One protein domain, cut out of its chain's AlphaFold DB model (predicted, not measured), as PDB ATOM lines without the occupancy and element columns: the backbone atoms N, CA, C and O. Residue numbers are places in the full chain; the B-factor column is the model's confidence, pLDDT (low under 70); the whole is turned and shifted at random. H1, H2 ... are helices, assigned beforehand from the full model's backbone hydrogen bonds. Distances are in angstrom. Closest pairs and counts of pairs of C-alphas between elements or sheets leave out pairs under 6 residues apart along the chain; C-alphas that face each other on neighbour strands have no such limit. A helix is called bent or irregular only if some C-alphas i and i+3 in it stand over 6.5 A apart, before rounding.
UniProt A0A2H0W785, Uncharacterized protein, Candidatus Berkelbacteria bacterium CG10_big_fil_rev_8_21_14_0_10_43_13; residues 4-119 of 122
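What this domain is: This is residues 4 to 119 of the 122 residues of an uncharacterized protein of Candidatus Berkelbacteria bacterium CG10_big_fil_rev_8_21_14_0_10_43_13 (UniProt A0A2H0W785). Three helical hairpins are stacked in layers: H1 with H2, then H3 with H4 in the middle, then the longer pair H5 and H6, side by side and crossed by H4 at a slant. The 116 printed residues hold six named helices, H1 to H6 in order, and no named strand; the class is all helix. The whole is compact and rounded, with a radius of gyration of the C-alphas of 12.8 A and spans of 38 by 30 by 26 A.

How they stand to each other: H1, residues 4 to 12, touches H3, residues 36 to 48, closest at the C-alphas of Lys 4 and Ala 42, 4.7 A. H2, residues 17 to 31, touches H4, residues 54 to 71, at a steep tilt of 41 degrees, the same way; the C-alphas of Val 22 and Gly 64 are closest, 4.2 A. H3 and H4 form a hairpin at a shallow tilt of 21 degrees, closest at the C-alphas of Gly 47 and Val 54, 4.7 A. H5, residues 76 to 92, and H6, residues 96 to 118, form a hairpin at 8 degrees, with the C-alphas of Ile 91 and Gly 103 closest, 5.8 A. H4 touches H6, closest at the C-alphas of Lys 59 and Gly 109, 4.3 A. H4, H5 and H6 form an up and down bundle, each running against the one before. H1 and H6 are apart. Every O i to N i+4 pair is within hydrogen-bond range in H1 to H5, and 16 of 19 in H6.

Where its parts are: H1 begins at C-alpha 4 (174.381, 96.563, 278.038) and spans 12.1 A; H2 spans 21.0 A, H3 18.5 A, H4 25.4 A and H5 23.8 A. H6 spans 30.6 A, ending at C-alpha 118 (160.905, 121.121, 274.615); it is irregular, with C-alphas 97 and 100 7.3 A apart, and has a kink of 43 degrees near residue 103.

The domain as a whole: The farthest C-alphas, of Gly 73 and Asp 97, are 38.8 A apart. The printed part has no cut, and its five links are tight. Residues 95 to 100 and 119 have pLDDT under 70.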
ATOM      1  N   LYS A   4     174.027  96.727 279.457       90.44
ATOM      2  CA  LYS A   4     174.381  96.563 278.038       90.44
ATOM      3  C   LYS A   4     173.751  95.316 277.418       90.44
ATOM      4  O   LYS A   4     173.197  95.396 276.328       90.44
ATOM      5  N   GLU A   5     173.824  94.174 278.099       91.88
ATOM      6  CA  GLU A   5     173.246  92.913 277.616       91.88
ATOM      7  C   GLU A   5     171.717  92.956 277.625       91.88
ATOM      8  O   GLU A   5     171.086  92.440 276.705       91.88
ATOM      9  N   MET A   6     171.126  93.598 278.637       91.06
ATOM     10  CA  MET A   6     169.683  93.822 278.703       91.06
ATOM     11  C   MET A   6     169.213  94.677 277.522       91.06
ATOM     12  O   MET A   6     168.342  94.245 276.773       91.06
ATOM     13  N   LEU A   7     169.814  95.855 277.322       90.69
ATOM     14  CA  LEU A   7     169.468  96.749 276.214       90.69
ATOM     15  C   LEU A   7     169.698  96.068 274.863       90.69
ATOM     16  O   LEU A   7     168.846  96.166 273.986       90.69
ATOM     17  N   LYS A   8     170.793  95.313 274.711       91.62
ATOM     18  CA  LYS A   8     171.053  94.509 273.512       91.62
ATOM     19  C   LYS A   8     169.926  93.506 273.240       91.62
ATOM     20  O   LYS A   8     169.412  93.449 272.130       91.62
ATOM     21  N   GLY A   9     169.509  92.755 274.259       89.25
ATOM     22  CA  GLY A   9     168.409  91.799 274.135       89.25
ATOM     23  C   GLY A   9     167.078  92.466 273.780       89.25
ATOM     24  O   GLY A   9     166.310  91.915 272.995       89.25
ATOM     25  N   VAL A  10     166.826  93.668 274.306       88.38
ATOM     26  CA  VAL A  10     165.641  94.470 273.967       88.38
ATOM     27  C   VAL A  10     165.646  94.853 272.489       88.38
ATOM     28  O   VAL A  10     164.637  94.653 271.821       88.38
ATOM     29  N   VAL A  11     166.765  95.362 271.965       87.00
ATOM     30  CA  VAL A  11     166.840  95.834 270.570       87.00
ATOM     31  C   VAL A  11     166.908  94.698 269.549       87.00
ATOM     32  O   VAL A  11     166.336  94.825 268.475       87.00
ATOM     33  N   GLU A  12     167.548  93.572 269.871       85.62
ATOM     34  CA  GLU A  12     167.592  92.400 268.982       85.62
ATOM     35  C   GLU A  12     166.278  91.599 268.996       85.62
ATOM     36  O   GLU A  12     165.969  90.888 268.040       85.62
ATOM     37  N   GLY A  13     165.496  91.701 270.075       79.06
ATOM     38  CA  GLY A  13     164.238  90.975 270.252       79.06
ATOM     39  C   GLY A  13     163.011  91.641 269.624       79.06
ATOM     40  O   GLY A  13     161.918  91.080 269.709       79.06
ATOM     41  N   THR A  14     163.156  92.823 269.018       81.69
ATOM     42  CA  THR A  14     162.034  93.629 268.523       81.69
ATOM     43  C   THR A  14     162.332  94.285 267.178       81.69
ATOM     44  O   THR A  14     163.468  94.635 266.874       81.69
ATOM     45  N   ALA A  15     161.287  94.499 266.376       78.12
ATOM     46  CA  ALA A  15     161.370  95.347 265.189       78.12
ATOM     47  C   ALA A  15     161.268  96.846 265.540       78.12
ATOM     48  O   ALA A  15     161.734  97.693 264.781       78.12
ATOM     49  N   GLU A  16     160.681  97.179 266.694       86.12
ATOM     50  CA  GLU A  16     160.430  98.553 267.148       86.12
ATOM     51  C   GLU A  16     161.468  98.976 268.194       86.12
ATOM     52  O   GLU A  16     161.183  99.116 269.383       86.12
ATOM     53  N   VAL A  17     162.709  99.143 267.731       85.38
ATOM     54  CA  VAL A  17     163.892  99.391 268.575       85.38
ATOM     55  C   VAL A  17     163.731 100.632 269.456       85.38
ATOM     56  O   VAL A  17     164.003 100.564 270.652       85.38
ATOM     57  N   THR A  18     163.248 101.745 268.899       86.19
ATOM     58  CA  THR A  18     163.098 103.011 269.631       86.19
ATOM     59  C   THR A  18     162.132 102.902 270.801       86.19
ATOM     60  O   THR A  18     162.487 103.245 271.927       86.19
ATOM     61  N   GLU A  19     160.911 102.412 270.572       87.44
ATOM     62  CA  GLU A  19     159.897 102.351 271.630       87.44
ATOM     63  C   GLU A  19     160.314 101.375 272.736       87.44
ATOM     64  O   GLU A  19     160.188 101.676 273.926       87.44
ATOM     65  N   ALA A  20     160.909 100.248 272.343       87.94
ATOM     66  CA  ALA A  20     161.420  99.260 273.275       87.94
ATOM     67  C   ALA A  20     162.582  99.807 274.120       87.94
ATOM     68  O   ALA A  20     162.602  99.604 275.334       87.94
ATOM     69  N   LEU A  21     163.520 100.542 273.511       89.50
ATOM     70  CA  LEU A  21     164.644 101.145 274.223       89.50
ATOM     71  C   LEU A  21     164.169 102.242 275.187       89.50
ATOM     72  O   LEU A  21     164.548 102.230 276.357       89.50
ATOM     73  N   VAL A  22     163.284 103.139 274.736       91.38
ATOM     74  CA  VAL A  22     162.664 104.176 275.581       91.38
ATOM     75  C   VAL A  22     161.952 103.539 276.775       91.38
ATOM     76  O   VAL A  22     162.129 103.992 277.906       91.38
ATOM     77  N   GLY A  23     161.163 102.486 276.540       89.81
ATOM     78  CA  GLY A  23     160.430 101.769 277.581       89.81
ATOM     79  C   GLY A  23     161.348 101.070 278.583       89.81
ATOM     80  O   GLY A  23     161.156 101.218 279.789       89.81
ATOM     81  N   ALA A  24     162.372 100.362 278.098       89.56
ATOM     82  CA  ALA A  24     163.346  99.677 278.941       89.56
ATOM     83  C   ALA A  24     164.111 100.663 279.832       89.56
ATOM     84  O   ALA A  24     164.187 100.467 281.042       89.56
ATOM     85  N   VAL A  25     164.607 101.761 279.255       91.12
ATOM     86  CA  VAL A  25     165.289 102.806 280.026       91.12
ATOM     87  C   VAL A  25     164.351 103.446 281.034       91.12
ATOM     88  O   VAL A  25     164.730 103.624 282.188       91.12
ATOM     89  N   ALA A  26     163.119 103.764 280.636       90.81
ATOM     90  CA  ALA A  26     162.163 104.348 281.562       90.81
ATOM     91  C   ALA A  26     161.866 103.411 282.747       90.81
ATOM     92  O   ALA A  26     161.748 103.881 283.876       90.81
ATOM     93  N   GLY A  27     161.783 102.099 282.502       89.44
ATOM     94  CA  GLY A  27     161.655 101.079 283.544       89.44
ATOM     95  C   GLY A  27     162.839 101.093 284.507       89.44
ATOM     96  O   GLY A  27     162.655 101.365 285.689       89.44
ATOM     97  N   VAL A  28     164.056 100.934 283.983       89.19
ATOM     98  CA  VAL A  28     165.303 100.916 284.771       89.19
ATOM     99  C   VAL A  28     165.454 102.175 285.632       89.19
ATOM    100  O   VAL A  28     165.776 102.096 286.818       89.19
ATOM    101  N   VAL A  29     165.178 103.351 285.061       88.19
ATOM    102  CA  VAL A  29     165.278 104.632 285.777       88.19
ATOM    103  C   VAL A  29     164.211 104.759 286.865       88.19
ATOM    104  O   VAL A  29     164.516 105.254 287.948       88.19
ATOM    105  N   LYS A  30     162.976 104.299 286.618       86.38
ATOM    106  CA  LYS A  30     161.906 104.289 287.632       86.38
ATOM    107  C   LYS A  30     162.200 103.327 288.772       86.38
ATOM    108  O   LYS A  30     161.935 103.653 289.925       86.38
ATOM    109  N   GLU A  31     162.710 102.144 288.452       84.69
ATOM    110  CA  GLU A  31     163.071 101.137 289.448       84.69
ATOM    111  C   GLU A  31     164.333 101.539 290.226       84.69
ATOM    112  O   GLU A  31     164.558 101.051 291.333       84.69
ATOM    113  N   GLY A  32     165.134 102.463 289.679       81.62
ATOM    114  CA  GLY A  32     166.379 102.930 290.281       81.62
ATOM    115  C   GLY A  32     167.457 101.846 290.313       81.62
ATOM    116  O   GLY A  32     168.320 101.872 291.189       81.62
ATOM    117  N   THR A  33     167.382 100.868 289.403       77.00
ATOM    118  CA  THR A  33     168.255  99.682 289.401       77.00
ATOM    119  C   THR A  33     169.622  99.965 288.790       77.00
ATOM    120  O   THR A  33     170.614  99.383 289.229       77.00
ATOM    121  N   GLU A  34     169.702 100.911 287.851       82.75
ATOM    122  CA  GLU A  34     170.953 101.387 287.265       82.75
ATOM    123  C   GLU A  34     170.997 102.915 287.174       82.75
ATOM    124  O   GLU A  34     169.978 103.596 287.035       82.75
ATOM    125  N   ASP A  35     172.212 103.468 287.228       86.25
ATOM    126  CA  ASP A  35     172.412 104.900 287.048       86.25
ATOM    127  C   ASP A  35     172.253 105.277 285.571       86.25
ATOM    128  O   ASP A  35     172.787 104.619 284.679       86.25
ATOM    129  N   VAL A  36     171.569 106.387 285.295       88.19
ATOM    130  CA  VAL A  36     171.378 106.894 283.925       88.19
ATOM    131  C   VAL A  36     172.718 107.073 283.198       88.19
ATOM    132  O   VAL A  36     172.789 106.847 281.992       88.19
ATOM    133  N   THR A  37     173.803 107.420 283.904       90.56
ATOM    134  CA  THR A  37     175.144 107.482 283.302       90.56
ATOM    135  C   THR A  37     175.602 106.124 282.751       90.56
ATOM    136  O   THR A  37     176.183 106.086 281.667       90.56
ATOM    137  N   ASP A  38     175.325 105.021 283.449       91.25
ATOM    138  CA  ASP A  38     175.669 103.668 282.996       91.25
ATOM    139  C   ASP A  38     174.800 103.235 281.809       91.25
ATOM    140  O   ASP A  38     175.307 102.638 280.859       91.25
ATOM    141  N   ILE A  39     173.518 103.615 281.799       91.81
ATOM    142  CA  ILE A  39     172.608 103.371 280.667       91.81
ATOM    143  C   ILE A  39     173.121 104.069 279.395       91.81
ATOM    144  O   ILE A  39     173.178 103.459 278.325       91.81
ATOM    145  N   PHE A  40     173.550 105.334 279.503       92.06
ATOM    146  CA  PHE A  40     174.164 106.048 278.379       92.06
ATOM    147  C   PHE A  40     175.478 105.406 277.935       92.06
ATOM    148  O   PHE A  40     175.710 105.260 276.738       92.06
ATOM    149  N   GLY A  41     176.337 105.004 278.875       91.06
ATOM    150  CA  GLY A  41     177.566 104.283 278.540       91.06
ATOM    151  C   GLY A  41     177.267 103.019 277.734       91.06
ATOM    152  O   GLY A  41     177.849 102.804 276.672       91.06
ATOM    153  N   ALA A  42     176.277 102.251 278.180       91.50
ATOM    154  CA  ALA A  42     175.867 101.011 277.548       91.50
ATOM    155  C   ALA A  42     175.320 101.204 276.129       91.50
ATOM    156  O   ALA A  42     175.761 100.502 275.221       91.50
ATOM    157  N   VAL A  43     174.407 102.158 275.900       91.50
ATOM    158  CA  VAL A  43     173.883 102.399 274.541       91.50
ATOM    159  C   VAL A  43     174.976 102.891 273.592       91.50
ATOM    160  O   VAL A  43     175.009 102.514 272.423       91.50
ATOM    161  N   ILE A  44     175.915 103.685 274.103       90.31
ATOM    162  CA  ILE A  44     177.034 104.176 273.307       90.31
ATOM    163  C   ILE A  44     177.970 103.025 272.929       90.31
ATOM    164  O   ILE A  44     178.382 102.923 271.774       90.31
ATOM    165  N   GLU A  45     178.271 102.125 273.864       89.62
ATOM    166  CA  GLU A  45     179.009 100.903 273.560       89.62
ATOM    167  C   GLU A  45     178.286 100.025 272.533       89.62
ATOM    168  O   GLU A  45     178.924  99.552 271.597       89.62
ATOM    169  N   LEU A  46     176.966  99.853 272.654       89.50
ATOM    170  CA  LEU A  46     176.176  99.108 271.669       89.50
ATOM    171  C   LEU A  46     176.266  99.725 270.275       89.50
ATOM    172  O   LEU A  46     176.343  98.996 269.287       89.50
ATOM    173  N   GLY A  47     176.302 101.053 270.181       88.19
ATOM    174  CA  GLY A  47     176.501 101.711 268.900       88.19
ATOM    175  C   GLY A  47     177.916 101.559 268.344       88.19
ATOM    176  O   GLY A  47     178.082 101.436 267.133       88.19
ATOM    177  N   LYS A  48     178.938 101.455 269.203       85.75
ATOM    178  CA  LYS A  48     180.299 101.075 268.774       85.75
ATOM    179  C   LYS A  48     180.358  99.642 268.246       85.75
ATOM    180  O   LYS A  48     181.088  99.380 267.297       85.75
ATOM    181  N   ASP A  49     179.576  98.745 268.841       88.44
ATOM    182  CA  ASP A  49     179.420  97.356 268.400       88.44
ATOM    183  C   ASP A  49     178.523  97.224 267.145       88.44
ATOM    184  O   ASP A  49     178.343  96.120 266.629       88.44
ATOM    185  N   GLY A  50     177.958  98.330 266.639       85.38
ATOM    186  CA  GLY A  50     177.091  98.353 265.456       85.38
ATOM    187  C   GLY A  50     175.689  97.780 265.686       85.38
ATOM    188  O   GLY A  50     174.992  97.476 264.722       85.38
ATOM    189  N   VAL A  51     175.277  97.618 266.946       88.50
ATOM    190  CA  VAL A  51     173.961  97.076 267.321       88.50
ATOM    191  C   VAL A  51     172.862  98.126 267.143       88.50
ATOM    192  O   VAL A  51     171.753  97.803 266.728       88.50
ATOM    193  N   VAL A  52     173.166  99.387 267.456       88.94
ATOM    194  CA  VAL A  52     172.245 100.527 267.334       88.94
ATOM    195  C   VAL A  52     172.963 101.726 266.723       88.94
ATOM    196  O   VAL A  52     174.186 101.817 266.779       88.94
ATOM    197  N   ASP A  53     172.228 102.683 266.168       90.56
ATOM    198  CA  ASP A  53     172.819 103.986 265.859       90.56
ATOM    199  C   ASP A  53     173.081 104.752 267.166       90.56
ATOM    200  O   ASP A  53     172.212 104.833 268.033       90.56
ATOM    201  N   VAL A  54     174.286 105.309 267.334       90.88
ATOM    202  CA  VAL A  54     174.664 106.025 268.568       90.88
ATOM    203  C   VAL A  54     173.787 107.260 268.784       90.88
ATOM    204  O   VAL A  54     173.419 107.554 269.918       90.88
ATOM    205  N   THR A  55     173.459 107.992 267.717       92.44
ATOM    206  CA  THR A  55     172.660 109.222 267.803       92.44
ATOM    207  C   THR A  55     171.237 108.887 268.236       92.44
ATOM    208  O   THR A  55     170.750 109.443 269.220       92.44
ATOM    209  N   GLU A  56     170.596 107.946 267.538       90.94
ATOM    210  CA  GLU A  56     169.236 107.479 267.828       90.94
ATOM    211  C   GLU A  56     169.163 106.821 269.207       90.94
ATOM    212  O   GLU A  56     168.317 107.179 270.017       90.94
ATOM    213  N   GLY A  57     170.104 105.930 269.523       91.38
ATOM    214  CA  GLY A  57     170.137 105.231 270.802       91.38
ATOM    215  C   GLY A  57     170.278 106.195 271.978       91.38
ATOM    216  O   GLY A  57     169.504 106.129 272.929       91.38
ATOM    217  N   VAL A  58     171.216 107.143 271.914       93.31
ATOM    218  CA  VAL A  58     171.379 108.162 272.964       93.31
ATOM    219  C   VAL A  58     170.144 109.058 273.064       93.31
ATOM    220  O   VAL A  58     169.717 109.374 274.174       93.31
ATOM    221  N   LYS A  59     169.541 109.441 271.934       93.50
ATOM    222  CA  LYS A  59     168.289 110.210 271.912       93.50
ATOM    223  C   LYS A  59     167.168 109.459 272.639       93.50
ATOM    224  O   LYS A  59     166.503 110.031 273.500       93.50
ATOM    225  N   ASP A  60     166.995 108.182 272.335       93.62
ATOM    226  CA  ASP A  60     165.945 107.327 272.886       93.62
ATOM    227  C   ASP A  60     166.156 107.060 274.386       93.62
ATOM    228  O   ASP A  60     165.226 107.217 275.181       93.62
ATOM    229  N   VAL A  61     167.396 106.777 274.809       93.31
ATOM    230  CA  VAL A  61     167.759 106.689 276.237       93.31
ATOM    231  C   VAL A  61     167.442 107.996 276.961       93.31
ATOM    232  O   VAL A  61     166.860 107.983 278.046       93.31
ATOM    233  N   TYR A  62     167.779 109.137 276.360       94.38
ATOM    234  CA  TYR A  62     167.508 110.440 276.951       94.38
ATOM    235  C   TYR A  62     166.007 110.681 277.141       94.38
ATOM    236  O   TYR A  62     165.577 111.077 278.226       94.38
ATOM    237  N   VAL A  63     165.200 110.422 276.109       92.94
ATOM    238  CA  VAL A  63     163.739 110.561 276.178       92.94
ATOM    239  C   VAL A  63     163.155 109.631 277.241       92.94
ATOM    240  O   VAL A  63     162.351 110.085 278.056       92.94
ATOM    241  N   GLY A  64     163.582 108.366 277.280       91.75
ATOM    242  CA  GLY A  64     163.133 107.394 278.280       91.75
ATOM    243  C   GLY A  64     163.458 107.824 279.710       91.75
ATOM    244  O   GLY A  64     162.580 107.810 280.573       91.75
ATOM    245  N   ALA A  65     164.687 108.287 279.951       93.12
ATOM    246  CA  ALA A  65     165.120 108.742 281.267       93.12
ATOM    247  C   ALA A  65     164.360 109.996 281.728       93.12
ATOM    248  O   ALA A  65     163.890 110.046 282.864       93.12
ATOM    249  N   VAL A  66     164.181 110.992 280.850       92.50
ATOM    250  CA  VAL A  66     163.402 112.195 281.188       92.50
ATOM    251  C   VAL A  66     161.954 111.830 281.480       92.50
ATOM    252  O   VAL A  66     161.416 112.261 282.495       92.50
ATOM    253  N   LYS A  67     161.334 110.998 280.637       90.69
ATOM    254  CA  LYS A  67     159.952 110.553 280.832       90.69
ATOM    255  C   LYS A  67     159.778 109.859 282.184       90.69
ATOM    256  O   LYS A  67     158.857 110.198 282.919       90.69
ATOM    257  N   ALA A  68     160.699 108.966 282.546       90.75
ATOM    258  CA  ALA A  68     160.689 108.290 283.839       90.75
ATOM    259  C   ALA A  68     160.767 109.251 285.026       90.75
ATOM    260  O   ALA A  68     159.980 109.121 285.960       90.75
ATOM    261  N   LEU A  69     161.674 110.227 284.983       90.19
ATOM    262  CA  LEU A  69     161.814 111.221 286.047       90.19
ATOM    263  C   LEU A  69     160.592 112.141 286.146       90.19
ATOM    264  O   LEU A  69     160.150 112.449 287.253       90.19
ATOM    265  N   THR A  70     160.016 112.541 285.011       90.12
ATOM    266  CA  THR A  70     158.779 113.330 284.988       90.12
ATOM    267  C   THR A  70     157.609 112.539 285.573       90.12
ATOM    268  O   THR A  70     156.856 113.053 286.398       90.12
ATOM    269  N   GLU A  71     157.473 111.262 285.212       89.25
ATOM    270  CA  GLU A  71     156.466 110.366 285.794       89.25
ATOM    271  C   GLU A  71     156.705 110.094 287.287       89.25
ATOM    272  O   GLU A  71     155.751 109.885 288.032       89.25
ATOM    273  N   ALA A  72     157.959 110.148 287.745       86.75
ATOM    274  CA  ALA A  72     158.326 110.075 289.159       86.75
ATOM    275  C   ALA A  72     158.043 111.380 289.937       86.75
ATOM    276  O   ALA A  72     158.304 111.447 291.138       86.75
ATOM    277  N   GLY A  73     157.494 112.407 289.279       86.44
ATOM    278  CA  GLY A  73     157.044 113.650 289.905       86.44
ATOM    279  C   GLY A  73     158.008 114.829 289.779       86.44
ATOM    280  O   GLY A  73     157.727 115.881 290.353       86.44
ATOM    281  N   LYS A  74     159.117 114.697 289.037       88.56
ATOM    282  CA  LYS A  74     159.959 115.852 288.687       88.56
ATOM    283  C   LYS A  74     159.305 116.691 287.597       88.56
ATOM    284  O   LYS A  74     158.545 116.189 286.770       88.56
ATOM    285  N   THR A  75     159.632 117.977 287.550       89.94
ATOM    286  CA  THR A  75     159.273 118.780 286.379       89.94
ATOM    287  C   THR A  75     160.101 118.348 285.169       89.94
ATOM    288  O   THR A  75     161.232 117.876 285.301       89.94
ATOM    289  N   THR A  76     159.555 118.532 283.966       88.75
ATOM    290  CA  THR A  76     160.275 118.229 282.721       88.75
ATOM    291  C   THR A  76     161.615 118.964 282.643       88.75
ATOM    292  O   THR A  76     162.589 118.400 282.160       88.75
ATOM    293  N   GLU A  77     161.687 120.200 283.143       88.94
ATOM    294  CA  GLU A  77     162.925 120.983 283.177       88.94
ATOM    295  C   GLU A  77     163.978 120.351 284.093       88.94
ATOM    296  O   GLU A  77     165.088 120.079 283.639       88.94
ATOM    297  N   GLU A  78     163.614 120.011 285.334       90.06
ATOM    298  CA  GLU A  78     164.523 119.342 286.277       90.06
ATOM    299  C   GLU A  78     165.000 117.983 285.754       90.06
ATOM    300  O   GLU A  78     166.179 117.642 285.863       90.06
ATOM    301  N   ALA A  79     164.093 117.204 285.157       91.00
ATOM    302  CA  ALA A  79     164.425 115.923 284.548       91.00
ATOM    303  C   ALA A  79     165.413 116.095 283.382       91.00
ATOM    304  O   ALA A  79     166.402 115.367 283.291       91.00
ATOM    305  N   ILE A  80     165.190 117.083 282.510       91.44
ATOM    306  CA  ILE A  80     166.101 117.415 281.407       91.44
ATOM    307  C   ILE A  80     167.480 117.811 281.939       91.44
ATOM    308  O   ILE A  80     168.484 117.350 281.391       91.44
ATOM    309  N   GLU A  81     167.562 118.658 282.964       91.62
ATOM    310  CA  GLU A  81     168.846 119.086 283.530       91.62
ATOM    311  C   GLU A  81     169.621 117.915 284.140       91.62
ATOM    312  O   GLU A  81     170.812 117.739 283.857       91.62
ATOM    313  N   GLU A  82     168.947 117.059 284.908       91.31
ATOM    314  CA  GLU A  82     169.575 115.896 285.534       91.31
ATOM    315  C   GLU A  82     170.087 114.893 284.495       91.31
ATOM    316  O   GLU A  82     171.260 114.504 284.525       91.31
ATOM    317  N   VAL A  83     169.243 114.520 283.529       92.25
ATOM    318  CA  VAL A  83     169.621 113.582 282.462       92.25
ATOM    319  C   VAL A  83     170.724 114.179 281.590       92.25
ATOM    320  O   VAL A  83     171.666 113.472 281.249       92.25
ATOM    321  N   SER A  84     170.686 115.485 281.295       91.38
ATOM    322  CA  SER A  84     171.771 116.181 280.579       91.38
ATOM    323  C   SER A  84     173.111 116.047 281.280       91.38
ATOM    324  O   SER A  84     174.112 115.739 280.634       91.38
ATOM    325  N   SER A  85     173.131 116.292 282.590       91.31
ATOM    326  CA  SER A  85     174.343 116.215 283.396       91.31
ATOM    327  C   SER A  85     174.904 114.791 283.394       91.31
ATOM    328  O   SER A  85     176.086 114.574 283.108       91.31
ATOM    329  N   LYS A  86     174.035 113.793 283.596       90.88
ATOM    330  CA  LYS A  86     174.417 112.376 283.587       90.88
ATOM    331  C   LYS A  86     174.886 111.888 282.216       90.88
ATOM    332  O   LYS A  86     175.860 111.135 282.148       90.88
ATOM    333  N   ALA A  87     174.249 112.345 281.141       89.44
ATOM    334  CA  ALA A  87     174.629 112.025 279.769       89.44
ATOM    335  C   ALA A  87     175.983 112.648 279.398       89.44
ATOM    336  O   ALA A  87     176.842 111.978 278.828       89.44
ATOM    337  N   ALA A  88     176.222 113.907 279.782       87.81
ATOM    338  CA  ALA A  88     177.520 114.555 279.599       87.81
ATOM    339  C   ALA A  88     178.629 113.821 280.368       87.81
ATOM    340  O   ALA A  88     179.717 113.618 279.830       87.81
ATOM    341  N   GLY A  89     178.335 113.367 281.591       87.38
ATOM    342  CA  GLY A  89     179.235 112.524 282.377       87.38
ATOM    343  C   GLY A  89     179.552 111.192 281.693       87.38
ATOM    344  O   GLY A  89     180.711 110.788 281.662       87.38
ATOM    345  N   ALA A  90     178.552 110.534 281.098       87.38
ATOM    346  CA  ALA A  90     178.755 109.302 280.336       87.38
ATOM    347  C   ALA A  90     179.648 109.539 279.112       87.38
ATOM    348  O   ALA A  90     180.623 108.819 278.922       87.38
ATOM    349  N   ILE A  91     179.374 110.592 278.333       84.94
ATOM    350  CA  ILE A  91     180.169 110.952 277.150       84.94
ATOM    351  C   ILE A  91     181.610 111.297 277.535       84.94
ATOM    352  O   ILE A  91     182.543 110.878 276.859       84.94
ATOM    353  N   GLY A  92     181.800 112.035 278.631       81.62
ATOM    354  CA  GLY A  92     183.121 112.406 279.137       81.62
ATOM    355  C   GLY A  92     183.958 111.220 279.626       81.62
ATOM    356  O   GLY A  92     185.180 111.312 279.634       81.62
ATOM    357  N   LYS A  93     183.323 110.106 280.014       80.38
ATOM    358  CA  LYS A  93     184.011 108.863 280.404       80.38
ATOM    359  C   LYS A  93     184.482 108.029 279.209       80.38
ATOM    360  O   LYS A  93     185.255 107.091 279.395       80.38
ATOM    361  N   ILE A  94     184.025 108.333 277.996       75.56
ATOM    362  CA  ILE A  94     184.465 107.634 276.788       75.56
ATOM    363  C   ILE A  94     185.884 108.103 276.455       75.56
ATOM    364  O   ILE A  94     186.142 109.301 276.381       75.56
ATOM    365  N   SER A  95     186.796 107.151 276.243       60.50
ATOM    366  CA  SER A  95     188.203 107.409 275.902       60.50
ATOM    367  C   SER A  95     188.346 108.367 274.707       60.50
ATOM    368  O   SER A  95     187.628 108.201 273.717       60.50
ATOM    369  N   GLU A  96     189.306 109.303 274.775       57.88
ATOM    370  CA  GLU A  96     189.569 110.343 273.754       57.88
ATOM    371  C   GLU A  96     189.611 109.795 272.318       57.88
ATOM    372  O   GLU A  96     189.027 110.388 271.416       57.88
ATOM    373  N   ASP A  97     190.187 108.607 272.124       59.00
ATOM    374  CA  ASP A  97     190.328 107.933 270.824       59.00
ATOM    375  C   ASP A  97     188.986 107.638 270.118       59.00
ATOM    376  O   ASP A  97     188.899 107.575 268.897       59.00
ATOM    377  N   SER A  98     187.900 107.465 270.879       62.16
ATOM    378  CA  SER A  98     186.541 107.270 270.341       62.16
ATOM    379  C   SER A  98     185.685 108.541 270.406       62.16
ATOM    380  O   SER A  98     184.540 108.537 269.950       62.16
ATOM    381  N   MET A  99     186.200 109.617 271.002       61.62
ATOM    382  CA  MET A  99     185.411 110.778 271.404       61.62
ATOM    383  C   MET A  99     185.011 111.668 270.224       61.62
ATOM    384  O   MET A  99     183.928 112.252 270.255       61.62
ATOM    385  N   GLU A 100     185.826 111.737 269.166       68.25
ATOM    386  CA  GLU A 100     185.538 112.607 268.020       68.25
ATOM    387  C   GLU A 100     184.248 112.208 267.298       68.25
ATOM    388  O   GLU A 100     183.384 113.056 267.070       68.25
ATOM    389  N   THR A 101     184.065 110.927 266.980       75.88
ATOM    390  CA  THR A 101     182.895 110.475 266.209       75.88
ATOM    391  C   THR A 101     181.735 110.077 267.118       75.88
ATOM    392  O   THR A 101     180.617 110.567 266.958       75.88
ATOM    393  N   VAL A 102     181.999 109.230 268.116       82.56
ATOM    394  CA  VAL A 102     180.961 108.682 269.002       82.56
ATOM    395  C   VAL A 102     180.472 109.742 269.985       82.56
ATOM    396  O   VAL A 102     179.270 109.881 270.199       82.56
ATOM    397  N   GLY A 103     181.387 110.540 270.543       83.25
ATOM    398  CA  GLY A 103     181.027 111.639 271.435       83.25
ATOM    399  C   GLY A 103     180.219 112.724 270.720       83.25
ATOM    400  O   GLY A 103     179.266 113.246 271.298       83.25
ATOM    401  N   SER A 104     180.530 113.023 269.455       87.50
ATOM    402  CA  SER A 104     179.737 113.957 268.642       87.50
ATOM    403  C   SER A 104     178.343 113.413 268.321       87.50
ATOM    404  O   SER A 104     177.366 114.147 268.465       87.50
ATOM    405  N   ALA A 105     178.226 112.132 267.954       89.69
ATOM    406  CA  ALA A 105     176.935 111.478 267.723       89.69
ATOM    407  C   ALA A 105     176.068 111.464 268.992       89.69
ATOM    408  O   ALA A 105     174.904 111.859 268.961       89.69
ATOM    409  N   ALA A 106     176.656 111.112 270.138       88.50
ATOM    410  CA  ALA A 106     175.962 111.123 271.419       88.50
ATOM    411  C   ALA A 106     175.499 112.539 271.808       88.50
ATOM    412  O   ALA A 106     174.341 112.741 272.171       88.50
ATOM    413  N   LYS A 107     176.367 113.552 271.672       90.00
ATOM    414  CA  LYS A 107     175.987 114.958 271.903       90.00
ATOM    415  C   LYS A 107     174.827 115.381 271.007       90.00
ATOM    416  O   LYS A 107     173.882 115.996 271.496       90.00
ATOM    417  N   LYS A 108     174.877 115.016 269.725       91.69
ATOM    418  CA  LYS A 108     173.806 115.301 268.771       91.69
ATOM    419  C   LYS A 108     172.487 114.647 269.197       91.69
ATOM    420  O   LYS A 108     171.478 115.340 269.257       91.69
ATOM    421  N   GLY A 109     172.504 113.373 269.591       90.50
ATOM    422  CA  GLY A 109     171.315 112.665 270.076       90.50
ATOM    423  C   GLY A 109     170.668 113.342 271.290       90.50
ATOM    424  O   GLY A 109     169.446 113.482 271.348       90.50
ATOM    425  N   ILE A 110     171.479 113.855 272.223       91.38
ATOM    426  CA  ILE A 110     170.995 114.642 273.370       91.38
ATOM    427  C   ILE A 110     170.312 115.937 272.914       91.38
ATOM    428  O   ILE A 110     169.252 116.290 273.432       91.38
ATOM    429  N   GLU A 111     170.912 116.676 271.979       91.12
ATOM    430  CA  GLU A 111     170.319 117.917 271.467       91.12
ATOM    431  C   GLU A 111     168.995 117.662 270.741       91.12
ATOM    432  O   GLU A 111     168.020 118.384 270.967       91.12
ATOM    433  N   GLU A 112     168.925 116.600 269.936       91.94
ATOM    434  CA  GLU A 112     167.689 116.187 269.270       91.94
ATOM    435  C   GLU A 112     166.612 115.804 270.293       91.94
ATOM    436  O   GLU A 112     165.489 116.308 270.216       91.94
ATOM    437  N   ALA A 113     166.958 115.016 271.316       90.00
ATOM    438  CA  ALA A 113     166.033 114.647 272.388       90.00
ATOM    439  C   ALA A 113     165.507 115.873 273.148       90.00
ATOM    440  O   ALA A 113     164.305 115.987 273.393       90.00
ATOM    441  N   LYS A 114     166.373 116.842 273.467       87.81
ATOM    442  CA  LYS A 114     165.958 118.120 274.068       87.81
ATOM    443  C   LYS A 114     164.996 118.885 273.168       87.81
ATOM    444  O   LYS A 114     164.037 119.462 273.670       87.81
ATOM    445  N   GLY A 115     165.239 118.902 271.858       86.25
ATOM    446  CA  GLY A 115     164.341 119.523 270.886       86.25
ATOM    447  C   GLY A 115     162.955 118.876 270.864       86.25
ATOM    448  O   GLY A 115     161.954 119.583 270.754       86.25
ATOM    449  N   VAL A 116     162.889 117.550 271.020       84.94
ATOM    450  CA  VAL A 116     161.629 116.800 271.132       84.94
ATOM    451  C   VAL A 116     160.919 117.114 272.450       84.94
ATOM    452  O   VAL A 116     159.742 117.453 272.434       84.94
ATOM    453  N   LEU A 117     161.632 117.075 273.576       83.31
ATOM    454  CA  LEU A 117     161.063 117.271 274.917       83.31
ATOM    455  C   LEU A 117     160.670 118.725 275.221       83.31
ATOM    456  O   LEU A 117     159.824 118.968 276.077       83.31
ATOM    457  N   LYS A 118     161.284 119.700 274.538       73.38
ATOM    458  CA  LYS A 118     160.905 121.121 274.615       73.38
ATOM    459  C   LYS A 118     159.669 121.459 273.788       73.38
ATOM    460  O   LYS A 118     159.066 122.507 274.017       73.38
ATOM    461  N   LYS A 119     159.288 120.623 272.818       68.06
ATOM    462  CA  LYS A 119     157.965 120.752 272.205       68.06
ATOM    463  C   LYS A 119     156.942 120.266 273.232       68.06
ATOM    464  O   LYS A 119     157.203 119.260 273.888       68.06
TER     465      LYS A 119